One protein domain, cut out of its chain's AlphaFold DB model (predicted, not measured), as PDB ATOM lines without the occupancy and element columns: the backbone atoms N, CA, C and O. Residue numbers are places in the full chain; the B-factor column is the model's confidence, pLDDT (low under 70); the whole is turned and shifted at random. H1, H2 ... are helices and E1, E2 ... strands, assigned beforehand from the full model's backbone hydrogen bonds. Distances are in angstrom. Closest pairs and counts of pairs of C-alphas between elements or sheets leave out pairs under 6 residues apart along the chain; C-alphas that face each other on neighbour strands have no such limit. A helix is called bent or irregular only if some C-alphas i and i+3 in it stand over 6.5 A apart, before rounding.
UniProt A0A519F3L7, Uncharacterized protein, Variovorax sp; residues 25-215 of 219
ATOM      1  N   CYS A  25     134.527 120.372 146.121       35.44
ATOM      2  CA  CYS A  25     133.244 121.087 146.070       35.44
ATOM      3  C   CYS A  25     132.640 121.057 144.656       35.44
ATOM      4  O   CYS A  25     131.479 120.690 144.484       35.44
ATOM      5  N   GLU A  26     133.467 121.313 143.641       39.25
ATOM      6  CA  GLU A  26     133.114 121.152 142.225       39.25
ATOM      7  C   GLU A  26     132.789 119.691 141.902       39.25
ATOM      8  O   GLU A  26     131.758 119.408 141.301       39.25
ATOM      9  N   GLY A  27     133.588 118.746 142.411       36.81
ATOM     10  CA  GLY A  27     133.332 117.313 142.265       36.81
ATOM     11  C   GLY A  27     131.994 116.879 142.873       36.81
ATOM     12  O   GLY A  27     131.246 116.141 142.240       36.81
ATOM     13  N   LYS A  28     131.625 117.381 144.063       39.75
ATOM     14  CA  LYS A  28     130.313 117.101 144.684       39.75
ATOM     15  C   LYS A  28     129.152 117.767 143.946       39.75
ATOM     16  O   LYS A  28     128.077 117.169 143.873       39.75
ATOM     17  N   LEU A  29     129.349 118.973 143.411       45.41
ATOM     18  CA  LEU A  29     128.356 119.677 142.599       45.41
ATOM     19  C   LEU A  29     128.102 118.920 141.287       45.41
ATOM     20  O   LEU A  29     126.954 118.613 140.977       45.41
ATOM     21  N   MET A  30     129.171 118.524 140.594       44.06
ATOM     22  CA  MET A  30     129.122 117.750 139.352       44.06
ATOM     23  C   MET A  30     128.578 116.335 139.574       44.06
ATOM     24  O   MET A  30     127.734 115.879 138.814       44.06
ATOM     25  N   HIS A  31     128.972 115.648 140.645       42.56
ATOM     26  CA  HIS A  31     128.462 114.316 140.983       42.56
ATOM     27  C   HIS A  31     126.964 114.335 141.313       42.56
ATOM     28  O   HIS A  31     126.208 113.503 140.819       42.56
ATOM     29  N   ARG A  32     126.499 115.320 142.097       48.31
ATOM     30  CA  ARG A  32     125.061 115.513 142.360       48.31
ATOM     31  C   ARG A  32     124.278 115.852 141.099       48.31
ATOM     32  O   ARG A  32     123.117 115.468 141.006       48.31
ATOM     33  N   TYR A  33     124.902 116.563 140.169       48.91
ATOM     34  CA  TYR A  33     124.319 116.902 138.881       48.91
ATOM     35  C   TYR A  33     124.203 115.675 137.962       48.91
ATOM     36  O   TYR A  33     123.141 115.430 137.400       48.91
ATOM     37  N   LEU A  34     125.268 114.870 137.862       45.69
ATOM     38  CA  LEU A  34     125.344 113.689 136.994       45.69
ATOM     39  C   LEU A  34     124.514 112.498 137.504       45.69
ATOM     40  O   LEU A  34     124.012 111.724 136.695       45.69
ATOM     41  N   LEU A  35     124.361 112.339 138.825       45.09
ATOM     42  CA  LEU A  35     123.651 111.197 139.423       45.09
ATOM     43  C   LEU A  35     122.215 111.485 139.858       45.09
ATOM     44  O   LEU A  35     121.480 110.550 140.177       45.09
ATOM     45  N   ARG A  36     121.773 112.748 139.888       46.88
ATOM     46  CA  ARG A  36     120.338 113.013 140.028       46.88
ATOM     47  C   ARG A  36     119.641 112.658 138.719       46.88
ATOM     48  O   ARG A  36     120.182 112.872 137.640       46.88
ATOM     49  N   TYR A  37     118.387 112.218 138.831       44.00
ATOM     50  CA  TYR A  37     117.413 111.979 137.750       44.00
ATOM     51  C   TYR A  37     117.211 113.151 136.764       44.00
ATOM     52  O   TYR A  37     116.338 113.102 135.903       44.00
ATOM     53  N   GLU A  38     118.007 114.208 136.885       48.91
ATOM     54  CA  GLU A  38     118.063 115.347 135.994       48.91
ATOM     55  C   GLU A  38     118.700 115.006 134.649       48.91
ATOM     56  O   GLU A  38     118.402 115.701 133.694       48.91
ATOM     57  N   TRP A  39     119.483 113.931 134.507       49.88
ATOM     58  CA  TRP A  39     120.110 113.603 133.218       49.88
ATOM     59  C   TRP A  39     119.098 113.320 132.078       49.88
ATOM     60  O   TRP A  39     119.222 113.928 131.010       49.88
ATOM     61  N   PRO A  40     118.033 112.504 132.274       51.06
ATOM     62  CA  PRO A  40     116.980 112.343 131.267       51.06
ATOM     63  C   PRO A  40     115.989 113.517 131.213       51.06
ATOM     64  O   PRO A  40     115.357 113.708 130.176       51.06
ATOM     65  N   THR A  41     115.848 114.321 132.275       52.66
ATOM     66  CA  THR A  41     114.901 115.456 132.322       52.66
ATOM     67  C   THR A  41     115.562 116.820 132.097       52.66
ATOM     68  O   THR A  41     114.887 117.845 132.178       52.66
ATOM     69  N   GLN A  42     116.869 116.864 131.814       54.56
ATOM     70  CA  GLN A  42     117.687 118.086 131.791       54.56
ATOM     71  C   GLN A  42     117.161 119.106 130.781       54.56
ATOM     72  O   GLN A  42     117.259 120.313 130.985       54.56
ATOM     73  N   ARG A  43     116.538 118.609 129.704       56.25
ATOM     74  CA  ARG A  43     115.905 119.424 128.661       56.25
ATOM     75  C   ARG A  43     114.577 120.064 129.060       56.25
ATOM     76  O   ARG A  43     114.071 120.887 128.303       56.25
ATOM     77  N   TRP A  44     113.996 119.711 130.203       63.06
ATOM     78  CA  TRP A  44     112.754 120.329 130.688       63.06
ATOM     79  C   TRP A  44     112.981 121.392 131.746       63.06
ATOM     80  O   TRP A  44     112.019 122.011 132.200       63.06
ATOM     81  N   ILE A  45     114.238 121.644 132.108       73.62
ATOM     82  CA  ILE A  45     114.567 122.811 132.903       73.62
ATOM     83  C   ILE A  45     114.419 124.033 131.994       73.62
ATOM     84  O   ILE A  45     115.131 124.190 131.000       73.62
ATOM     85  N   ARG A  46     113.429 124.875 132.297       79.19
ATOM     86  CA  ARG A  46     113.109 126.053 131.489       79.19
ATOM     87  C   ARG A  46     113.770 127.266 132.095       79.19
ATOM     88  O   ARG A  46     113.666 127.508 133.295       79.19
ATOM     89  N   LEU A  47     114.392 128.046 131.229       85.75
ATOM     90  CA  LEU A  47     114.997 129.305 131.593       85.75
ATOM     91  C   LEU A  47     114.274 130.423 130.846       85.75
ATOM     92  O   LEU A  47     114.003 130.304 129.649       85.75
ATOM     93  N   ARG A  48     113.901 131.474 131.570       87.62
ATOM     94  CA  ARG A  48     113.246 132.651 131.012       87.62
ATOM     95  C   ARG A  48     114.001 133.897 131.425       87.62
ATOM     96  O   ARG A  48     114.250 134.126 132.603       87.62
ATOM     97  N   PHE A  49     114.287 134.717 130.432       88.56
ATOM     98  CA  PHE A  49     114.906 136.017 130.595       88.56
ATOM     99  C   PHE A  49     113.823 137.091 130.597       88.56
ATOM    100  O   PHE A  49     112.946 137.088 129.732       88.56
ATOM    101  N   ASN A  50     113.859 137.988 131.578       89.06
ATOM    102  CA  ASN A  50     112.972 139.140 131.626       89.06
ATOM    103  C   ASN A  50     113.798 140.423 131.646       89.06
ATOM    104  O   ASN A  50     114.382 140.769 132.676       89.06
ATOM    105  N   ARG A  51     113.780 141.145 130.519       85.75
ATOM    106  CA  ARG A  51     114.485 142.421 130.367       85.75
ATOM    107  C   ARG A  51     113.965 143.498 131.321       85.75
ATOM    108  O   ARG A  51     114.751 144.239 131.890       85.75
ATOM    109  N   LYS A  52     112.644 143.583 131.541       84.81
ATOM    110  CA  LYS A  52     112.045 144.681 132.324       84.81
ATOM    111  C   LYS A  52     112.486 144.630 133.775       84.81
ATOM    112  O   LYS A  52     112.787 145.649 134.375       84.81
ATOM    113  N   THR A  53     112.508 143.423 134.333       86.81
ATOM    114  CA  THR A  53     112.911 143.215 135.723       86.81
ATOM    115  C   THR A  53     114.401 142.930 135.868       86.81
ATOM    116  O   THR A  53     114.835 142.765 136.998       86.81
ATOM    117  N   GLN A  54     115.154 142.798 134.765       90.00
ATOM    118  CA  GLN A  54     116.554 142.347 134.750       90.00
ATOM    119  C   GLN A  54     116.763 141.061 135.570       90.00
ATOM    120  O   GLN A  54     117.683 140.951 136.377       90.00
ATOM    121  N   LYS A  55     115.868 140.077 135.386       90.94
ATOM    122  CA  LYS A  55     115.881 138.809 136.137       90.94
ATOM    123  C   LYS A  55     115.841 137.595 135.225       90.94
ATOM    124  O   LYS A  55     115.205 137.612 134.166       90.94
ATOM    125  N   VAL A  56     116.476 136.528 135.691       90.88
ATOM    126  CA  VAL A  56     116.503 135.210 135.067       90.88
ATOM    127  C   VAL A  56     115.710 134.238 135.930       90.88
ATOM    128  O   VAL A  56     116.030 134.000 137.092       90.88
ATOM    129  N   TYR A  57     114.662 133.667 135.351       90.06
ATOM    130  CA  TYR A  57     113.796 132.699 136.009       90.06
ATOM    131  C   TYR A  57     114.180 131.299 135.556       90.06
ATOM    132  O   TYR A  57     114.160 130.999 134.361       90.06
ATOM    133  N   LEU A  58     114.491 130.432 136.513       87.94
ATOM    134  CA  LEU A  58     114.854 129.045 136.274       87.94
ATOM    135  C   LEU A  58     113.813 128.130 136.912       87.94
ATOM    136  O   LEU A  58     113.661 128.098 138.131       87.94
ATOM    137  N   LEU A  59     113.089 127.384 136.085       85.19
ATOM    138  CA  LEU A  59     112.055 126.464 136.538       85.19
ATOM    139  C   LEU A  59     112.616 125.049 136.633       85.19
ATOM    140  O   LEU A  59     112.838 124.391 135.613       85.19
ATOM    141  N   ARG A  60     112.814 124.577 137.867       79.50
ATOM    142  CA  ARG A  60     113.175 123.190 138.175       79.50
ATOM    143  C   ARG A  60     112.026 122.459 138.876       79.50
ATOM    144  O   ARG A  60     111.146 123.096 139.461       79.50
ATOM    145  N   PRO A  61     112.029 121.115 138.872       74.06
ATOM    146  CA  PRO A  61     111.144 120.335 139.729       74.06
ATOM    147  C   PRO A  61     111.259 120.757 141.204       74.06
ATOM    148  O   PRO A  61     112.333 121.154 141.664       74.06
ATOM    149  N   LYS A  62     110.169 120.640 141.976       74.44
ATOM    150  CA  LYS A  62     110.119 121.093 143.384       74.44
ATOM    151  C   LYS A  62     111.243 120.495 144.246       74.44
ATOM    152  O   LYS A  62     111.881 121.220 145.003       74.44
ATOM    153  N   TYR A  63     111.560 119.210 144.070       69.12
ATOM    154  CA  TYR A  63     112.648 118.528 144.795       69.12
ATOM    155  C   TYR A  63     114.061 119.030 144.426       69.12
ATOM    156  O   TYR A  63     115.024 118.810 145.163       69.12
ATOM    157  N   ALA A  64     114.200 119.710 143.286       66.81
ATOM    158  CA  ALA A  64     115.447 120.264 142.766       66.81
ATOM    159  C   ALA A  64     115.554 121.788 142.982       66.81
ATOM    160  O   ALA A  64     116.427 122.442 142.417       66.81
ATOM    161  N   GLY A  65     114.693 122.374 143.819       70.38
ATOM    162  CA  GLY A  65     114.728 123.802 144.153       70.38
ATOM    163  C   GLY A  65     113.605 124.636 143.540       70.38
ATOM    164  O   GLY A  65     113.537 125.820 143.840       70.38
ATOM    165  N   GLY A  66     112.703 124.040 142.753       81.38
ATOM    166  CA  GLY A  66     111.507 124.731 142.269       81.38
ATOM    167  C   GLY A  66     111.808 125.899 141.324       81.38
ATOM    168  O   GLY A  66     112.771 125.865 140.556       81.38
ATOM    169  N   LEU A  67     110.953 126.923 141.367       86.69
ATOM    170  CA  LEU A  67     111.178 128.184 140.666       86.69
ATOM    171  C   LEU A  67     112.252 128.982 141.406       86.69
ATOM    172  O   LEU A  67     112.053 129.384 142.549       86.69
ATOM    173  N   MET A  68     113.363 129.239 140.732       86.44
ATOM    174  CA  MET A  68     114.429 130.097 141.227       86.44
ATOM    175  C   MET A  68     114.481 131.372 140.404       86.44
ATOM    176  O   MET A  68     114.221 131.361 139.197       86.44
ATOM    177  N   VAL A  69     114.825 132.462 141.072       89.38
ATOM    178  CA  VAL A  69     114.919 133.788 140.479       89.38
ATOM    179  C   VAL A  69     116.317 134.305 140.753       89.38
ATOM    180  O   VAL A  69     116.742 134.337 141.904       89.38
ATOM    181  N   PHE A  70     117.012 134.684 139.692       89.06
ATOM    182  CA  PHE A  70     118.350 135.243 139.756       89.06
ATOM    183  C   PHE A  70     118.358 136.641 139.159       89.06
ATOM    184  O   PHE A  70     117.630 136.917 138.203       89.06
ATOM    185  N   ASP A  71     119.202 137.511 139.701       90.31
ATOM    186  CA  ASP A  71     119.441 138.822 139.112       90.31
ATOM    187  C   ASP A  71     120.380 138.692 137.909       90.31
ATOM    188  O   ASP A  71     121.374 137.960 137.942       90.31
ATOM    189  N   TRP A  72     120.056 139.402 136.825       90.56
ATOM    190  CA  TRP A  72     120.836 139.378 135.585       90.56
ATOM    191  C   TRP A  72     122.291 139.794 135.820       90.56
ATOM    192  O   TRP A  72     123.199 139.137 135.326       90.56
ATOM    193  N   THR A  73     122.518 140.799 136.666       87.31
ATOM    194  CA  THR A  73     123.849 141.333 137.008       87.31
ATOM    195  C   THR A  73     124.783 140.315 137.663       87.31
ATOM    196  O   THR A  73     125.998 140.483 137.616       87.31
ATOM    197  N   LEU A  74     124.232 139.262 138.272       86.75
ATOM    198  CA  LEU A  74     124.985 138.184 138.918       86.75
ATOM    199  C   LEU A  74     125.163 136.960 138.009       86.75
ATOM    200  O   LEU A  74     125.655 135.927 138.459       86.75
ATOM    201  N   THR A  75     124.709 137.044 136.758       86.62
ATOM    202  CA  THR A  75     124.766 135.936 135.806       86.62
ATOM    203  C   THR A  75     126.148 135.869 135.173       86.62
ATOM    204  O   THR A  75     126.541 136.771 134.439       86.62
ATOM    205  N   ASP A  76     126.866 134.777 135.426       85.12
ATOM    206  CA  ASP A  76     128.170 134.512 134.822       85.12
ATOM    207  C   ASP A  76     128.022 133.471 133.694       85.12
ATOM    208  O   ASP A  76     127.530 132.366 133.952       85.12
ATOM    209  N   PRO A  77     128.431 133.769 132.444       81.44
ATOM    210  CA  PRO A  77     128.421 132.805 131.339       81.44
ATOM    211  C   PRO A  77     129.526 131.741 131.424       81.44
ATOM    212  O   PRO A  77     129.712 130.977 130.473       81.44
ATOM    213  N   ALA A  78     130.303 131.725 132.514       76.75
ATOM    214  CA  ALA A  78     131.380 130.777 132.770       76.75
ATOM    215  C   ALA A  78     132.367 130.640 131.601       76.75
ATOM    216  O   ALA A  78     132.939 129.576 131.362       76.75
ATOM    217  N   LEU A  79     132.566 131.736 130.862       71.06
ATOM    218  CA  LEU A  79     133.483 131.800 129.724       71.06
ATOM    219  C   LEU A  79     134.946 131.617 130.161       71.06
ATOM    220  O   LEU A  79     135.792 131.231 129.355       71.06
ATOM    221  N   GLY A  80     135.239 131.839 131.449       63.84
ATOM    222  CA  GLY A  80     136.588 131.794 132.001       63.84
ATOM    223  C   GLY A  80     137.524 132.795 131.316       63.84
ATOM    224  O   GLY A  80     137.106 133.666 130.558       63.84
ATOM    225  N   THR A  81     138.829 132.650 131.542       59.12
ATOM    226  CA  THR A  81     139.874 133.442 130.866       59.12
ATOM    227  C   THR A  81     140.179 132.918 129.455       59.12
ATOM    228  O   THR A  81     141.295 133.079 128.957       59.12
ATOM    229  N   LYS A  82     139.230 132.225 128.812       60.53
ATOM    230  CA  LYS A  82     139.438 131.651 127.483       60.53
ATOM    231  C   LYS A  82     139.391 132.763 126.443       60.53
ATOM    232  O   LYS A  82     138.340 133.333 126.175       60.53
ATOM    233  N   LYS A  83     140.558 133.093 125.892       59.78
ATOM    234  CA  LYS A  83     140.714 134.125 124.856       59.78
ATOM    235  C   LYS A  83     140.630 133.567 123.441       59.78
ATOM    236  O   LYS A  83     140.469 134.343 122.505       59.78
ATOM    237  N   ASP A  84     140.760 132.252 123.289       74.88
ATOM    238  CA  ASP A  84     140.806 131.630 121.977       74.88
ATOM    239  C   ASP A  84     139.393 131.290 121.489       74.88
ATOM    240  O   ASP A  84     138.687 130.450 122.054       74.88
ATOM    241  N   VAL A  85     138.966 132.009 120.454       76.19
ATOM    242  CA  VAL A  85     137.647 131.877 119.829       76.19
ATOM    243  C   VAL A  85     137.518 130.599 119.005       76.19
ATOM    244  O   VAL A  85     136.400 130.102 118.858       76.19
ATOM    245  N   ASP A  86     138.632 130.039 118.532       77.94
ATOM    246  CA  ASP A  86     138.647 128.855 117.671       77.94
ATOM    247  C   ASP A  86     138.809 127.550 118.464       77.94
ATOM    248  O   ASP A  86     138.692 126.454 117.907       77.94
ATOM    249  N   GLU A  87     139.019 127.644 119.782       75.44
ATOM    250  CA  GLU A  87     139.153 126.475 120.647       75.44
ATOM    251  C   GLU A  87     137.866 125.626 120.602       75.44
ATOM    252  O   GLU A  87     136.762 126.153 120.806       75.44
ATOM    253  N   PRO A  88     137.968 124.306 120.352       70.81
ATOM    254  CA  PRO A  88     136.808 123.432 120.318       70.81
ATOM    255  C   PRO A  88     136.166 123.346 121.704       70.81
ATOM    256  O   PRO A  88     136.808 123.005 122.701       70.81
ATOM    257  N   MET A  89     134.862 123.601 121.771       68.94
ATOM    258  CA  MET A  89     134.143 123.596 123.037       68.94
ATOM    259  C   MET A  89     133.704 122.170 123.392       68.94
ATOM    260  O   MET A  89     132.759 121.617 122.826       68.94
ATOM    261  N   LEU A  90     134.412 121.553 124.343       62.44
ATOM    262  CA  LEU A  90     134.119 120.191 124.815       62.44
ATOM    263  C   LEU A  90     132.974 120.133 125.836       62.44
ATOM    264  O   LEU A  90     132.354 119.085 126.019       62.44
ATOM    265  N   VAL A  91     132.684 121.259 126.489       62.78
ATOM    266  CA  VAL A  91     131.640 121.400 127.511       62.78
ATOM    267  C   VAL A  91     130.487 122.213 126.927       62.78
ATOM    268  O   VAL A  91     130.694 123.039 126.054       62.78
ATOM    269  N   TRP A  92     129.253 121.960 127.350       67.56
ATOM    270  CA  TRP A  92     128.092 122.739 126.908       67.56
ATOM    271  C   TRP A  92     128.133 124.144 127.542       67.56
ATOM    272  O   TRP A  92     128.612 124.286 128.659       67.56
ATOM    273  N   GLY A  93     127.653 125.175 126.838       73.75
ATOM    274  CA  GLY A  93     127.490 126.525 127.378       73.75
ATOM    275  C   GLY A  93     126.667 126.521 128.665       73.75
ATOM    276  O   GLY A  93     125.576 125.941 128.723       73.75
ATOM    277  N   VAL A  94     127.216 127.145 129.701       78.00
ATOM    278  CA  VAL A  94     126.699 127.133 131.068       78.00
ATOM    279  C   VAL A  94     126.499 128.565 131.539       78.00
ATOM    280  O   VAL A  94     127.364 129.403 131.326       78.00
ATOM    281  N   MET A  95     125.405 128.827 132.253       83.00
ATOM    282  CA  MET A  95     125.340 129.962 133.173       83.00
ATOM    283  C   MET A  95     125.504 129.484 134.607       83.00
ATOM    284  O   MET A  95     124.936 128.461 135.011       83.00
ATOM    285  N   MET A  96     126.279 130.251 135.364       82.94
ATOM    286  CA  MET A  96     126.520 130.043 136.779       82.94
ATOM    287  C   MET A  96     126.019 131.248 137.571       82.94
ATOM    288  O   MET A  96     126.265 132.400 137.223       82.94
ATOM    289  N   TRP A  97     125.346 130.953 138.677       85.00
ATOM    290  CA  TRP A  97     125.039 131.902 139.739       85.00
ATOM    291  C   TRP A  97     125.768 131.415 140.977       85.00
ATOM    292  O   TRP A  97     125.309 130.505 141.673       85.00
ATOM    293  N   MET A  98     126.962 131.966 141.180       74.56
ATOM    294  CA  MET A  98     127.842 131.615 142.286       74.56
ATOM    295  C   MET A  98     127.580 132.575 143.441       74.56
ATOM    296  O   MET A  98     127.745 133.785 143.303       74.56
ATOM    297  N   THR A  99     127.178 132.040 144.589       69.56
ATOM    298  CA  THR A  99     127.055 132.835 145.814       69.56
ATOM    299  C   THR A  99     128.374 132.837 146.580       69.56
ATOM    300  O   THR A  99     129.067 131.822 146.666       69.56
ATOM    301  N   LYS A 100     128.725 133.998 147.139       63.97
ATOM    302  CA  LYS A 100     129.861 134.161 148.059       63.97
ATOM    303  C   LYS A 100     129.463 133.887 149.514       63.97
ATOM    304  O   LYS A 100     130.327 133.874 150.389       63.97
ATOM    305  N   VAL A 101     128.171 133.680 149.779       66.75
ATOM    306  CA  VAL A 101     127.631 133.433 151.114       66.75
ATOM    307  C   VAL A 101     127.654 131.935 151.401       66.75
ATOM    308  O   VAL A 101     127.069 131.124 150.683       66.75
ATOM    309  N   VAL A 102     128.329 131.557 152.485       51.94
ATOM    310  CA  VAL A 102     128.388 130.168 152.947       51.94
ATOM    311  C   VAL A 102     126.977 129.701 153.326       51.94
ATOM    312  O   VAL A 102     126.369 130.242 154.243       51.94
ATOM    313  N   GLY A 103     126.463 128.687 152.623       56.75
ATOM    314  CA  GLY A 103     125.146 128.085 152.876       56.75
ATOM    315  C   GLY A 103     124.082 128.388 151.817       56.75
ATOM    316  O   GLY A 103     123.083 127.670 151.739       56.75
ATOM    317  N   GLU A 104     124.307 129.376 150.950       66.19
ATOM    318  CA  GLU A 104     123.446 129.610 149.793       66.19
ATOM    319  C   GLU A 104     123.770 128.645 148.641       66.19
ATOM    320  O   GLU A 104     124.879 128.121 148.504       66.19
ATOM    321  N   ARG A 105     122.771 128.361 147.800       63.94
ATOM    322  CA  ARG A 105     122.903 127.372 146.723       63.94
ATOM    323  C   ARG A 105     123.455 128.012 145.455       63.94
ATOM    324  O   ARG A 105     122.689 128.580 144.678       63.94
ATOM    325  N   SER A 106     124.744 127.804 145.190       73.00
ATOM    326  CA  SER A 106     125.288 128.025 143.848       73.00
ATOM    327  C   SER A 106     124.544 127.161 142.835       73.00
ATOM    328  O   SER A 106     124.314 125.968 143.059       73.00
ATOM    329  N   THR A 107     124.134 127.772 141.729       76.94
ATOM    330  CA  THR A 107     123.344 127.102 140.699       76.94
ATOM    331  C   THR A 107     124.044 127.191 139.359       76.94
ATOM    332  O   THR A 107     124.514 128.250 138.960       76.94
ATOM    333  N   MET A 108     124.074 126.062 138.660       78.06
ATOM    334  CA  MET A 108     124.599 125.932 137.313       78.06
ATOM    335  C   MET A 108     123.490 125.432 136.392       78.06
ATOM    336  O   MET A 108     122.753 124.512 136.764       78.06
ATOM    337  N   GLN A 109     123.372 126.013 135.200       80.62
ATOM    338  CA  GLN A 109     122.435 125.551 134.184       80.62
ATOM    339  C   GLN A 109     123.055 125.605 132.790       80.62
ATOM    340  O   GLN A 109     123.590 126.629 132.384       80.62
ATOM    341  N   PHE A 110     122.910 124.520 132.031       78.88
ATOM    342  CA  PHE A 110     123.255 124.500 130.612       78.88
ATOM    343  C   PHE A 110     122.184 125.183 129.763       78.88
ATOM    344  O   PHE A 110     120.989 124.997 130.022       78.88
ATOM    345  N   ILE A 111     122.597 125.934 128.740       77.88
ATOM    346  CA  ILE A 111     121.696 126.718 127.878       77.88
ATOM    347  C   ILE A 111     121.965 126.455 126.409       77.88
ATOM    348  O   ILE A 111     123.075 126.133 125.999       77.88
ATOM    349  N   GLY A 112     120.924 126.621 125.595       73.38
ATOM    350  CA  GLY A 112     121.004 126.457 124.150       73.38
ATOM    351  C   GLY A 112     121.117 124.990 123.756       73.38
ATOM    352  O   GLY A 112     121.063 124.094 124.590       73.38
ATOM    353  N   ARG A 113     121.249 124.715 122.461       71.25
ATOM    354  CA  ARG A 113     121.532 123.354 121.996       71.25
ATOM    355  C   ARG A 113     123.041 123.174 121.974       71.25
ATOM    356  O   ARG A 113     123.717 123.951 121.315       71.25
ATOM    357  N   ARG A 114     123.571 122.111 122.583       62.44
ATOM    358  CA  ARG A 114     125.009 121.791 122.498       62.44
ATOM    359  C   ARG A 114     125.511 121.729 121.051       62.44
ATOM    360  O   ARG A 114     126.593 122.205 120.758       62.44
ATOM    361  N   THR A 115     124.704 121.202 120.127       59.16
ATOM    362  CA  THR A 115     125.041 121.140 118.692       59.16
ATOM    363  C   THR A 115     125.233 122.510 118.035       59.16
ATOM    364  O   THR A 115     125.757 122.570 116.928       59.16
ATOM    365  N   SER A 116     124.773 123.587 118.673       66.25
ATOM    366  CA  SER A 116     124.944 124.961 118.203       66.25
ATOM    367  C   SER A 116     126.283 125.575 118.609       66.25
ATOM    368  O   SER A 116     126.606 126.630 118.083       66.25
ATOM    369  N   PHE A 117     127.048 124.935 119.499       73.69
ATOM    370  CA  PHE A 117     128.335 125.440 119.968       73.69
ATOM    371  C   PHE A 117     129.435 124.445 119.609       73.69
ATOM    372  O   PHE A 117     129.551 123.385 120.231       73.69
ATOM    373  N   LYS A 118     130.206 124.751 118.565       74.19
ATOM    374  CA  LYS A 118     131.371 123.954 118.163       74.19
ATOM    375  C   LYS A 118     132.650 124.547 118.733       74.19
ATOM    376  O   LYS A 118     133.519 123.791 119.161       74.19
ATOM    377  N   THR A 119     132.736 125.872 118.774       78.75
ATOM    378  CA  THR A 119     133.889 126.605 119.301       78.75
ATOM    379  C   THR A 119     133.509 127.483 120.489       78.75
ATOM    380  O   THR A 119     132.327 127.744 120.741       78.75
ATOM    381  N   THR A 120     134.509 127.957 121.230       79.94
ATOM    382  CA  THR A 120     134.305 128.964 122.282       79.94
ATOM    383  C   THR A 120     133.704 130.249 121.700       79.94
ATOM    384  O   THR A 120     132.831 130.849 122.326       79.94
ATOM    385  N   GLY A 121     134.089 130.636 120.478       82.25
ATOM    386  CA  GLY A 121     133.524 131.783 119.765       82.25
ATOM    387  C   GLY A 121     132.012 131.678 119.534       82.25
ATOM    388  O   GLY A 121     131.299 132.660 119.739       82.25
ATOM    389  N   ASP A 122     131.494 130.487 119.208       83.88
ATOM    390  CA  ASP A 122     130.046 130.266 119.061       83.88
ATOM    391  C   ASP A 122     129.292 130.537 120.374       83.88
ATOM    392  O   ASP A 122     128.207 131.127 120.378       83.88
ATOM    393  N   TRP A 123     129.864 130.109 121.505       84.62
ATOM    394  CA  TRP A 123     129.289 130.359 122.826       84.62
ATOM    395  C   TRP A 123     129.386 131.837 123.221       84.62
ATOM    396  O   TRP A 123     128.396 132.389 123.698       84.62
ATOM    397  N   MET A 124     130.512 132.506 122.948       85.81
ATOM    398  CA  MET A 124     130.658 133.953 123.164       85.81
ATOM    399  C   MET A 124     129.631 134.755 122.356       85.81
ATOM    400  O   MET A 124     128.970 135.635 122.901       85.81
ATOM    401  N   ALA A 125     129.450 134.428 121.074       88.12
ATOM    402  CA  ALA A 125     128.481 135.095 120.207       88.12
ATOM    403  C   ALA A 125     127.039 134.888 120.695       88.12
ATOM    404  O   ALA A 125     126.218 135.806 120.662       88.12
ATOM    405  N   PHE A 126     126.726 133.688 121.181       87.50
ATOM    406  CA  PHE A 126     125.415 133.392 121.745       87.50
ATOM    407  C   PHE A 126     125.182 134.066 123.102       87.50
ATOM    408  O   PHE A 126     124.075 134.530 123.374       87.50
ATOM    409  N   TRP A 127     126.207 134.165 123.944       87.88
ATOM    410  CA  TRP A 127     126.133 134.949 125.171       87.88
ATOM    411  C   TRP A 127     125.883 136.429 124.871       87.88
ATOM    412  O   TRP A 127     124.968 137.026 125.433       87.88
ATOM    413  N   GLU A 128     126.634 136.999 123.931       89.50
ATOM    414  CA  GLU A 128     126.486 138.390 123.508       89.50
ATOM    415  C   GLU A 128     125.086 138.664 122.936       89.50
ATOM    416  O   GLU A 128     124.495 139.707 123.208       89.50
ATOM    417  N   TYR A 129     124.501 137.695 122.225       90.56
ATOM    418  CA  TYR A 129     123.098 137.746 121.811       90.56
ATOM    419  C   TYR A 129     122.146 137.871 123.011       90.56
ATOM    420  O   TYR A 129     121.262 138.727 123.008       90.56
ATOM    421  N   ILE A 130     122.315 137.044 124.048       90.06
ATOM    422  CA  ILE A 130     121.474 137.111 125.255       90.06
ATOM    423  C   ILE A 130     121.679 138.450 125.973       90.06
ATOM    424  O   ILE A 130     120.697 139.073 126.377       90.06
ATOM    425  N   ARG A 131     122.930 138.913 126.098       91.50
ATOM    426  CA  ARG A 131     123.265 140.188 126.739       91.50
ATOM    427  C   ARG A 131     122.591 141.362 126.040       91.50
ATOM    428  O   ARG A 131     121.877 142.117 126.691       91.50
ATOM    429  N   ARG A 132     122.729 141.471 124.716       92.31
ATOM    430  CA  ARG A 132     122.070 142.525 123.924       92.31
ATOM    431  C   ARG A 132     120.554 142.464 124.033       92.31
ATOM    432  O   ARG A 132     119.916 143.497 124.203       92.31
ATOM    433  N   TYR A 133     119.975 141.265 124.019       90.38
ATOM    434  CA  TYR A 133     118.538 141.102 124.224       90.38
ATOM    435  C   TYR A 133     118.076 141.614 125.600       90.38
ATOM    436  O   TYR A 133     117.008 142.222 125.714       90.38
ATOM    437  N   MET A 134     118.866 141.359 126.647       91.06
ATOM    438  CA  MET A 134     118.561 141.769 128.018       91.06
ATOM    439  C   MET A 134     118.776 143.262 128.262       91.06
ATOM    440  O   MET A 134     117.969 143.865 128.963       91.06
ATOM    441  N   GLU A 135     119.832 143.850 127.704       90.50
ATOM    442  CA  GLU A 135     120.250 145.228 127.995       90.50
ATOM    443  C   GLU A 135     119.715 146.245 126.982       90.50
ATOM    444  O   GLU A 135     119.230 147.304 127.373       90.50
ATOM    445  N   GLU A 136     119.761 145.923 125.691       89.25
ATOM    446  CA  GLU A 136     119.400 146.839 124.599       89.25
ATOM    447  C   GLU A 136     117.977 146.576 124.075       89.25
ATOM    448  O   GLU A 136     117.303 147.490 123.604       89.25
ATOM    449  N   GLY A 137     117.486 145.338 124.199       86.44
ATOM    450  CA  GLY A 137     116.109 144.961 123.877       86.44
ATOM    451  C   GLY A 137     115.967 144.024 122.668       86.44
ATOM    452  O   GLY A 137     116.938 143.469 122.169       86.44
ATOM    453  N   PRO A 138     114.733 143.769 122.201       85.69
ATOM    454  CA  PRO A 138     114.461 142.771 121.167       85.69
ATOM    455  C   PRO A 138     114.860 143.226 119.758       85.69
ATOM    456  O   PRO A 138     115.110 142.375 118.910       85.69
ATOM    457  N   ASP A 139     114.919 144.537 119.513       87.06
ATOM    458  CA  ASP A 139     115.226 145.102 118.195       87.06
ATOM    459  C   ASP A 139     116.734 145.116 117.897       87.06
ATOM    460  O   ASP A 139     117.132 145.190 116.737       87.06
ATOM    461  N   SER A 140     117.583 144.986 118.925       87.00
ATOM    462  CA  SER A 140     119.046 144.922 118.785       87.00
ATOM    463  C   SER A 140     119.557 143.540 118.366       87.00
ATOM    464  O   SER A 140     120.736 143.382 118.033       87.00
ATOM    465  N   VAL A 141     118.688 142.523 118.368       88.25
ATOM    466  CA  VAL A 141     119.064 141.136 118.097       88.25
ATOM    467  C   VAL A 141     118.240 140.519 116.968       88.25
ATOM    468  O   VAL A 141     117.038 140.762 116.845       88.25
ATOM    469  N   PRO A 142     118.846 139.659 116.129       87.56
ATOM    470  CA  PRO A 142     118.097 138.977 115.087       87.56
ATOM    471  C   PRO A 142     117.042 138.045 115.698       87.56
ATOM    472  O   PRO A 142     117.291 137.329 116.675       87.56
ATOM    473  N   LYS A 143     115.854 138.003 115.085       84.94
ATOM    474  CA  LYS A 143     114.799 137.080 115.517       84.94
ATOM    475  C   LYS A 143     115.283 135.629 115.385       84.94
ATOM    476  O   LYS A 143     115.867 135.264 114.358       84.94
ATOM    477  N   PRO A 144     115.044 134.780 116.398       79.56
ATOM    478  CA  PRO A 144     115.507 133.404 116.374       79.56
ATOM    479  C   PRO A 144     114.817 132.634 115.243       79.56
ATOM    480  O   PRO A 144     113.594 132.556 115.175       79.56
ATOM    481  N   LYS A 145     115.615 132.020 114.363       75.44
ATOM    482  CA  LYS A 145     115.119 131.232 113.219       75.44
ATOM    483  C   LYS A 145     114.468 129.912 113.636       75.44
ATOM    484  O   LYS A 145     113.672 129.351 112.892       75.44
ATOM    485  N   THR A 146     114.837 129.392 114.807       70.12
ATOM    486  CA  THR A 146     114.321 128.121 115.322       70.12
ATOM    487  C   THR A 146     113.760 128.318 116.716       70.12
ATOM    488  O   THR A 146     114.455 128.783 117.617       70.12
ATOM    489  N   VAL A 147     112.497 127.943 116.890       73.75
ATOM    490  CA  VAL A 147     111.820 127.935 118.185       73.75
ATOM    491  C   VAL A 147     111.560 126.484 118.555       73.75
ATOM    492  O   VAL A 147     111.074 125.697 117.742       73.75
ATOM    493  N   ILE A 148     111.925 126.106 119.778       71.19
ATOM    494  CA  ILE A 148     111.654 124.763 120.289       71.19
ATOM    495  C   ILE A 148     110.189 124.720 120.718       71.19
ATOM    496  O   ILE A 148     109.764 125.479 121.588       71.19
ATOM    497  N   GLY A 149     109.414 123.849 120.074       67.12
ATOM    498  CA  GLY A 149     108.001 123.668 120.376       67.12
ATOM    499  C   GLY A 149     107.755 122.998 121.729       67.12
ATOM    500  O   GLY A 149     108.632 122.369 122.316       67.12
ATOM    501  N   HIS A 150     106.513 123.098 122.201       70.12
ATOM    502  CA  HIS A 150     106.080 122.525 123.481       70.12
ATOM    503  C   HIS A 150     105.662 121.049 123.393       70.12
ATOM    504  O   HIS A 150     105.262 120.455 124.390       70.12
ATOM    505  N   ARG A 151     105.695 120.460 122.193       75.69
ATOM    506  CA  ARG A 151     105.239 119.089 121.961       75.69
ATOM    507  C   ARG A 151     106.393 118.091 122.049       75.69
ATOM    508  O   ARG A 151     107.523 118.466 121.727       75.69
ATOM    509  N   PRO A 152     106.105 116.833 122.428       77.06
ATOM    510  CA  PRO A 152     107.072 115.751 122.320       77.06
ATOM    511  C   PRO A 152     107.633 115.696 120.900       77.06
ATOM    512  O   PRO A 152     106.885 115.793 119.924       77.06
ATOM    513  N   SER A 153     108.952 115.577 120.780       82.12
ATOM    514  CA  SER A 153     109.621 115.569 119.483       82.12
ATOM    515  C   SER A 153     110.691 114.496 119.451       82.12
ATOM    516  O   SER A 153     111.666 114.544 120.199       82.12
ATOM    517  N   VAL A 154     110.528 113.557 118.518       84.25
ATOM    518  CA  VAL A 154     111.497 112.489 118.230       84.25
ATOM    519  C   VAL A 154     112.864 113.093 117.904       84.25
ATOM    520  O   VAL A 154     113.882 112.662 118.439       84.25
ATOM    521  N   LYS A 155     112.885 114.164 117.098       82.56
ATOM    522  CA  LYS A 155     114.107 114.903 116.762       82.56
ATOM    523  C   LYS A 155     114.784 115.461 118.014       82.56
ATOM    524  O   LYS A 155     115.993 115.338 118.160       82.56
ATOM    525  N   GLU A 156     114.026 116.069 118.924       79.19
ATOM    526  CA  GLU A 156     114.610 116.650 120.137       79.19
ATOM    527  C   GLU A 156     115.034 115.587 121.155       79.19
ATOM    528  O   GLU A 156     116.051 115.775 121.819       79.19
ATOM    529  N   ALA A 157     114.322 114.463 121.248       80.38
ATOM    530  CA  ALA A 157     114.770 113.319 122.037       80.38
ATOM    531  C   ALA A 157     116.098 112.765 121.497       80.38
ATOM    532  O   ALA A 157     117.042 112.569 122.259       80.38
ATOM    533  N   TRP A 158     116.221 112.617 120.175       81.44
ATOM    534  CA  TRP A 158     117.446 112.129 119.539       81.44
ATOM    535  C   TRP A 158     118.628 113.068 119.771       81.44
ATOM    536  O   TRP A 158     119.685 112.633 120.227       81.44
ATOM    537  N   ILE A 159     118.449 114.376 119.544       76.81
ATOM    538  CA  ILE A 159     119.498 115.374 119.814       76.81
ATOM    539  C   ILE A 159     119.873 115.357 121.308       76.81
ATOM    540  O   ILE A 159     121.032 115.570 121.637       76.81
ATOM    541  N   SER A 160     118.941 115.078 122.228       74.00
ATOM    542  CA  SER A 160     119.236 115.000 123.671       74.00
ATOM    543  C   SER A 160     120.208 113.895 124.040       74.00
ATOM    544  O   SER A 160     121.021 114.084 124.940       74.00
ATOM    545  N   VAL A 161     120.121 112.754 123.364       75.88
ATOM    546  CA  VAL A 161     120.967 111.592 123.655       75.88
ATOM    547  C   VAL A 161     122.198 111.558 122.751       75.88
ATOM    548  O   VAL A 161     123.182 110.912 123.058       75.88
ATOM    549  N   THR A 162     122.213 112.301 121.649       73.69
ATOM    550  CA  THR A 162     123.392 112.375 120.766       73.69
ATOM    551  C   THR A 162     124.212 113.643 120.955       73.69
ATOM    552  O   THR A 162     125.247 113.808 120.318       73.69
ATOM    553  N   GLN A 163     123.812 114.542 121.857       70.62
ATOM    554  CA  GLN A 163     124.487 115.829 122.039       70.62
ATOM    555  C   GLN A 163     125.955 115.719 122.450       70.62
ATOM    556  O   GLN A 163     126.701 116.643 122.169       70.62
ATOM    557  N   TRP A 164     126.395 114.627 123.079       64.94
ATOM    558  CA  TRP A 164     127.808 114.391 123.404       64.94
ATOM    559  C   TRP A 164     128.631 113.861 122.220       64.94
ATOM    560  O   TRP A 164     129.854 114.000 122.213       64.94
ATOM    561  N   TYR A 165     127.981 113.312 121.193       64.50
ATOM    562  CA  TYR A 165     128.631 112.619 120.082       64.50
ATOM    563  C   TYR A 165     129.633 113.486 119.295       64.50
ATOM    564  O   TYR A 165     130.736 113.010 119.035       64.50
ATOM    565  N   PRO A 166     129.392 114.787 119.024       60.62
ATOM    566  CA  PRO A 166     130.386 115.586 118.309       60.62
ATOM    567  C   PRO A 166     131.664 115.884 119.117       60.62
ATOM    568  O   PRO A 166     132.618 116.382 118.540       60.62
ATOM    569  N   ALA A 167     131.716 115.602 120.432       57.91
ATOM    570  CA  ALA A 167     132.995 115.655 121.173       57.91
ATOM    571  C   ALA A 167     133.853 114.407 120.919       57.91
ATOM    572  O   ALA A 167     135.064 114.453 121.102       57.91
ATOM    573  N   PHE A 168     133.231 113.313 120.474       57.06
ATOM    574  CA  PHE A 168     133.890 112.053 120.155       57.06
ATOM    575  C   PHE A 168     134.313 111.960 118.682       57.06
ATOM    576  O   PHE A 168     135.232 111.210 118.372       57.06
ATOM    577  N   GLN A 169     133.727 112.771 117.794       56.50
ATOM    578  CA  GLN A 169     134.073 112.853 116.365       56.50
ATOM    579  C   GLN A 169     135.316 113.718 116.067       56.50
ATOM    580  O   GLN A 169     135.402 114.362 115.018       56.50
ATOM    581  N   GLN A 170     136.287 113.778 116.982       59.28
ATOM    582  CA  GLN A 170     137.555 114.443 116.682       59.28
ATOM    583  C   GLN A 170     138.358 113.616 115.668       59.28
ATOM    584  O   GLN A 170     138.432 112.392 115.766       59.28
ATOM    585  N   LYS A 171     138.955 114.284 114.673       56.69
ATOM    586  CA  LYS A 171     139.762 113.619 113.637       56.69
ATOM    587  C   LYS A 171     140.995 112.955 114.268       56.69
ATOM    588  O   LYS A 171     141.690 113.586 115.057       56.69
ATOM    589  N   GLY A 172     141.295 111.715 113.874       62.31
ATOM    590  CA  GLY A 172     142.492 110.975 114.299       62.31
ATOM    591  C   GLY A 172     142.177 109.657 115.013       62.31
ATOM    592  O   GLY A 172     141.034 109.208 115.037       62.31
ATOM    593  N   ALA A 173     143.194 109.026 115.612       57.06
ATOM    594  CA  ALA A 173     143.068 107.723 116.282       57.06
ATOM    595  C   ALA A 173     142.023 107.711 117.421       57.06
ATOM    596  O   ALA A 173     141.369 106.697 117.653       57.06
ATOM    597  N   ILE A 174     141.826 108.857 118.080       58.75
ATOM    598  CA  ILE A 174     140.825 109.052 119.137       58.75
ATOM    599  C   ILE A 174     139.392 108.895 118.589       58.75
ATOM    600  O   ILE A 174     138.545 108.334 119.282       58.75
ATOM    601  N   GLY A 175     139.130 109.312 117.344       63.88
ATOM    602  CA  GLY A 175     137.827 109.160 116.683       63.88
ATOM    603  C   GLY A 175     137.496 107.709 116.320       63.88
ATOM    604  O   GLY A 175     136.392 107.240 116.560       63.88
ATOM    605  N   ASN A 176     138.476 106.940 115.837       63.34
ATOM    606  CA  ASN A 176     138.249 105.525 115.512       63.34
ATOM    607  C   ASN A 176     137.953 104.683 116.770       63.34
ATOM    608  O   ASN A 176     137.116 103.781 116.740       63.34
ATOM    609  N   ILE A 177     138.621 104.984 117.890       65.44
ATOM    610  CA  ILE A 177     138.353 104.340 119.186       65.44
ATOM    611  C   ILE A 177     136.964 104.738 119.703       65.44
ATOM    612  O   ILE A 177     136.236 103.900 120.239       65.44
ATOM    613  N   SER A 178     136.576 106.001 119.528       65.69
ATOM    614  CA  SER A 178     135.285 106.498 119.996       65.69
ATOM    615  C   SER A 178     134.103 105.928 119.202       65.69
ATOM    616  O   SER A 178     133.065 105.642 119.802       65.69
ATOM    617  N   ASP A 179     134.264 105.662 117.903       68.44
ATOM    618  CA  ASP A 179     133.253 104.984 117.083       68.44
ATOM    619  C   ASP A 179     133.040 103.529 117.530       68.44
ATOM    620  O   ASP A 179     131.899 103.090 117.701       68.44
ATOM    621  N   GLY A 180     134.121 102.798 117.830       73.75
ATOM    622  CA  GLY A 180     134.037 101.445 118.391       73.75
ATOM    623  C   GLY A 180     133.338 101.408 119.755       73.75
ATOM    624  O   GLY A 180     132.444 100.591 119.980       73.75
ATOM    625  N   ILE A 181     133.677 102.340 120.653       75.94
ATOM    626  CA  ILE A 181     133.001 102.487 121.953       75.94
ATOM    627  C   ILE A 181     131.524 102.849 121.759       75.94
ATOM    628  O   ILE A 181     130.672 102.305 122.458       75.94
ATOM    629  N   THR A 182     131.204 103.715 120.792       75.19
ATOM    630  CA  THR A 182     129.823 104.120 120.479       75.19
ATOM    631  C   THR A 182     128.960 102.923 120.093       75.19
ATOM    632  O   THR A 182     127.826 102.821 120.560       75.19
ATOM    633  N   LEU A 183     129.492 101.988 119.301       79.38
ATOM    634  CA  LEU A 183     128.780 100.758 118.945       79.38
ATOM    635  C   LEU A 183     128.485  99.882 120.170       79.38
ATOM    636  O   LEU A 183     127.388  99.336 120.275       79.38
ATOM    637  N   LEU A 184     129.415  99.799 121.129       83.88
ATOM    638  CA  LEU A 184     129.215  99.042 122.371       83.88
ATOM    639  C   LEU A 184     128.151  99.671 123.282       83.88
ATOM    640  O   LEU A 184     127.374  98.951 123.907       83.88
ATOM    641  N   ILE A 185     128.079 101.005 123.347       82.88
ATOM    642  CA  ILE A 185     127.085 101.729 124.162       82.88
ATOM    643  C   ILE A 185     125.775 102.018 123.413       82.88
ATOM    644  O   ILE A 185     124.833 102.538 124.011       82.88
ATOM    645  N   LEU A 186     125.677 101.677 122.125       84.69
ATOM    646  CA  LEU A 186     124.485 101.880 121.300       84.69
ATOM    647  C   LEU A 186     123.183 101.360 121.944       84.69
ATOM    648  O   LEU A 186     122.213 102.121 121.959       84.69
ATOM    649  N   PRO A 187     123.108 100.140 122.520       87.44
ATOM    650  CA  PRO A 187     121.883  99.692 123.186       87.44
ATOM    651  C   PRO A 187     121.486 100.599 124.362       87.44
ATOM    652  O   PRO A 187     120.301 100.885 124.544       87.44
ATOM    653  N   LEU A 188     122.460 101.124 125.115       84.81
ATOM    654  CA  LEU A 188     122.210 102.082 126.194       84.81
ATOM    655  C   LEU A 188     121.715 103.432 125.649       84.81
ATOM    656  O   LEU A 188     120.784 104.012 126.206       84.81
ATOM    657  N   ILE A 189     122.278 103.908 124.533       83.31
ATOM    658  CA  ILE A 189     121.822 105.120 123.832       83.31
ATOM    659  C   ILE A 189     120.363 104.964 123.392       83.31
ATOM    660  O   ILE A 189     119.548 105.854 123.633       83.31
ATOM    661  N   VAL A 190     120.005 103.828 122.788       86.50
ATOM    662  CA  VAL A 190     118.624 103.555 122.361       86.50
ATOM    663  C   VAL A 190     117.684 103.513 123.566       86.50
ATOM    664  O   VAL A 190     116.622 104.133 123.533       86.50
ATOM    665  N   MET A 191     118.089 102.862 124.660       86.44
ATOM    666  CA  MET A 191     117.312 102.830 125.900       86.44
ATOM    667  C   MET A 191     117.081 104.240 126.471       86.44
ATOM    668  O   MET A 191     115.948 104.595 126.804       86.44
ATOM    669  N   MET A 192     118.124 105.075 126.534       82.50
ATOM    670  CA  MET A 192     118.022 106.472 126.973       82.50
ATOM    671  C   MET A 192     117.141 107.308 126.045       82.50
ATOM    672  O   MET A 192     116.376 108.148 126.518       82.50
ATOM    673  N   PHE A 193     117.222 107.081 124.734       85.31
ATOM    674  CA  PHE A 193     116.402 107.767 123.741       85.31
ATOM    675  C   PHE A 193     114.919 107.446 123.919       85.31
ATOM    676  O   PHE A 193     114.106 108.367 124.013       85.31
ATOM    677  N   VAL A 194     114.574 106.161 124.041       86.88
ATOM    678  CA  VAL A 194     113.195 105.724 124.290       86.88
ATOM    679  C   VAL A 194     112.699 106.276 125.625       86.88
ATOM    680  O   VAL A 194     111.618 106.857 125.673       86.88
ATOM    681  N   GLY A 195     113.502 106.184 126.689       82.69
ATOM    682  CA  GLY A 195     113.153 106.731 128.001       82.69
ATOM    683  C   GLY A 195     112.929 108.247 127.979       82.69
ATOM    684  O   GLY A 195     111.944 108.734 128.531       82.69
ATOM    685  N   ASN A 196     113.791 109.001 127.292       79.81
ATOM    686  CA  ASN A 196     113.637 110.447 127.139       79.81
ATOM    687  C   ASN A 196     112.379 110.795 126.333       79.81
ATOM    688  O   ASN A 196     111.628 111.683 126.732       79.81
ATOM    689  N   PHE A 197     112.120 110.087 125.231       84.31
ATOM    690  CA  PHE A 197     110.950 110.329 124.391       84.31
ATOM    691  C   PHE A 197     109.641 109.981 125.109       84.31
ATOM    692  O   PHE A 197     108.730 110.804 125.144       84.31
ATOM    693  N   LEU A 198     109.565 108.813 125.753       83.62
ATOM    694  CA  LEU A 198     108.423 108.442 126.591       83.62
ATOM    695  C   LEU A 198     108.236 109.443 127.727       83.62
ATOM    696  O   LEU A 198     107.117 109.868 127.986       83.62
ATOM    697  N   GLY A 199     109.325 109.899 128.345       76.75
ATOM    698  CA  GLY A 199     109.284 110.980 129.315       76.75
ATOM    699  C   GLY A 199     108.637 112.249 128.752       76.75
ATOM    700  O   GLY A 199     107.804 112.849 129.427       76.75
ATOM    701  N   GLN A 200     108.966 112.647 127.518       76.94
ATOM    702  CA  GLN A 200     108.362 113.827 126.883       76.94
ATOM    703  C   GLN A 200     106.863 113.627 126.656       76.94
ATOM    704  O   GLN A 200     106.099 114.574 126.803       76.94
ATOM    705  N   CYS A 201     106.444 112.409 126.308       81.56
ATOM    706  CA  CYS A 201     105.037 112.064 126.116       81.56
ATOM    707  C   CYS A 201     104.250 112.009 127.434       81.56
ATOM    708  O   CYS A 201     103.088 112.404 127.465       81.56
ATOM    709  N   LEU A 202     104.869 111.509 128.506       77.94
ATOM    710  CA  LEU A 202     104.214 111.255 129.791       77.94
ATOM    711  C   LEU A 202     104.222 112.469 130.723       77.94
ATOM    712  O   LEU A 202     103.341 112.598 131.570       77.94
ATOM    713  N   THR A 203     105.209 113.356 130.597       70.75
ATOM    714  CA  THR A 203     105.305 114.548 131.441       70.75
ATOM    715  C   THR A 203     104.761 115.773 130.728       70.75
ATOM    716  O   THR A 203     105.176 116.147 129.630       70.75
ATOM    717  N   TRP A 204     103.819 116.448 131.383       64.69
ATOM    718  CA  TRP A 204     103.395 117.759 130.928       64.69
ATOM    719  C   TRP A 204     104.522 118.764 131.165       64.69
ATOM    720  O   TRP A 204     105.074 118.836 132.266       64.69
ATOM    721  N   GLN A 205     104.864 119.553 130.145       66.69
ATOM    722  CA  GLN A 205     105.929 120.545 130.270       66.69
ATOM    723  C   GLN A 205     105.611 121.545 131.386       66.69
ATOM    724  O   GLN A 205     104.526 122.135 131.422       66.69
ATOM    725  N   ALA A 206     106.583 121.761 132.275       73.06
ATOM    726  CA  ALA A 206     106.470 122.740 133.342       73.06
ATOM    727  C   ALA A 206     106.307 124.145 132.736       73.06
ATOM    728  O   ALA A 206     107.152 124.609 131.965       73.06
ATOM    729  N   ARG A 207     105.194 124.807 133.064       77.69
ATOM    730  CA  ARG A 207     104.915 126.186 132.653       77.69
ATOM    731  C   ARG A 207     105.264 127.144 133.778       77.69
ATOM    732  O   ARG A 207     105.112 126.813 134.954       77.69
ATOM    733  N   PHE A 208     105.725 128.328 133.401       83.50
ATOM    734  CA  PHE A 208     105.886 129.408 134.362       83.50
ATOM    735  C   PHE A 208     104.506 129.888 134.844       83.50
ATOM    736  O   PHE A 208     103.530 129.783 134.099       83.50
ATOM    737  N   PRO A 209     104.410 130.423 136.071       84.94
ATOM    738  CA  PRO A 209     103.243 131.182 136.511       84.94
ATOM    739  C   PRO A 209     102.890 132.294 135.516       84.94
ATOM    740  O   PRO A 209     103.786 132.876 134.898       84.94
ATOM    741  N   LYS A 210     101.596 132.607 135.373       85.69
ATOM    742  CA  LYS A 210     101.103 133.569 134.372       85.69
ATOM    743  C   LYS A 210     101.718 134.960 134.529       85.69
ATOM    744  O   LYS A 210     101.929 135.623 133.518       85.69
ATOM    745  N   GLU A 211     102.045 135.394 135.751       84.94
ATOM    746  CA  GLU A 211     102.673 136.708 135.952       84.94
ATOM    747  C   GLU A 211     104.040 136.765 135.267       84.94
ATOM    748  O   GLU A 211     104.359 137.728 134.576       84.94
ATOM    749  N   ILE A 212     104.823 135.692 135.398       82.62
ATOM    750  CA  ILE A 212     106.121 135.556 134.742       82.62
ATOM    751  C   ILE A 212     105.923 135.316 133.248       82.62
ATOM    752  O   ILE A 212     106.684 135.857 132.453       82.62
ATOM    753  N   GLU A 213     104.911 134.533 132.857       81.00
ATOM    754  CA  GLU A 213     104.660 134.188 131.459       81.00
ATOM    755  C   GLU A 213     104.282 135.403 130.597       81.00
ATOM    756  O   GLU A 213     104.725 135.515 129.451       81.00
ATOM    757  N   ASN A 214     103.551 136.344 131.187       80.81
ATOM    758  CA  ASN A 214     103.096 137.566 130.532       80.81
ATOM    759  C   ASN A 214     104.042 138.752 130.769       80.81
ATOM    760  O   ASN A 214     103.920 139.786 130.110       80.81
ATOM    761  N   ALA A 215     105.010 138.626 131.685       70.56
ATOM    762  CA  ALA A 215     105.978 139.683 131.934       70.56
ATOM    763  C   ALA A 215     106.773 139.985 130.653       70.56
ATOM    764  O   ALA A 215     107.506 139.130 130.145       70.56
TER     765      ALA A 215
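Overview. This is residues 25 to 215 of the 219 residues of an uncharacterized protein of Variovorax sp (UniProt A0A519F3L7). A small three-stranded sheet, E1, E2 and E3, and a separate strand hairpin, E4 and E5, form one side of the domain, while the long bent helix H6 bows round the other side. H2 and H4 pack on the arm H6b and H5 packs on the arm H6a, but few of the named elements touch. The printed part has 191 residues, with seven named helices and five named strands in the order H1 H2 E1 E2 E3 E4 E5 H3 H4 H5 H6 H7, a mixed class of helices and strands. Both sheets are antiparallel, the larger in the order E1, E2, E3. The whole is compact, with a radius of gyration of the C-alphas of 17.8 A and spans of 50 by 43 by 41 A.

Along the chain. E1 is residues 46 to 50, E2 55 to 59 and E3 67 to 71, the last 13.6 A long; E4 is 94 to 97 and E5 107 to 110. H1, residues 25 to 35, begins at C-alpha 25 (133.244, 121.087, 146.070) and is 15.3 A long. H2 is 38 to 44 and irregular, with C-alphas 40 and 43 7.6 A apart. H3, 120 to 135, is 22.2 A long; H4 is 154 to 162 and H5 165 to 168. H6, 173 to 202, was assigned as one helix by its hydrogen bonds but is bent, with C-alphas 184 and 187 7.4 A apart; its arms are H6a, 173 to 184, 17.4 A, and H6b, 187 to 202, 22.1 A. H7, 210 to 214, ends at C-alpha 214 (103.096, 137.566, 130.532).

Arrangement. E1, E2 and E3 form a meander, each strand the antiparallel neighbour of the one before. N 48 and O 57 are 2.8 A apart, and N 56 and O 70 2.8 A. In the hairpin E4 and E5, N 97 and O 107 are 2.8 A apart. H3 only grazes the larger sheet with residues 130 to 134, and H7 only grazes it with 212 to 213. H6a and H6b stand at a steep tilt of 64 degrees. H4 touches H6b, closest at the C-alphas of Ala 157 and Phe 197, 5.4 A, at a steep tilt of 42 degrees, opposite ways. H2 touches residues 192 to 199 of H6b, closest at the C-alphas of Pro 40 and Asn 196, 5.6 A. H5 touches residues 174 to 179 of H6a, closest at the C-alphas of Phe 168 and Ser 178, 5.7 A. H1 is close to but not clearly touching H2, with the C-alphas of Tyr 33 and Trp 39 7.8 A apart. In H1, H3, H4, H6a, H6b and H7 every O i to N i+4 pair is within hydrogen-bond range; H2 has 1 of 3, beside 2 of 4 O i to N i+3 pairs, and H5 is too short for an O i to N i+4 pair.

Size, cuts and confidence. The C-alphas farthest apart, of Ala 173 and Glu 211, are 53.5 A apart. The printed part has no cut. The links E3 to E4 and H3 to H4 are long, with 22 and 18 residues. The mean pLDDT of the printed part is 74.2, and 59 residues are under 70, among them 25 to 44 and 164 to 179.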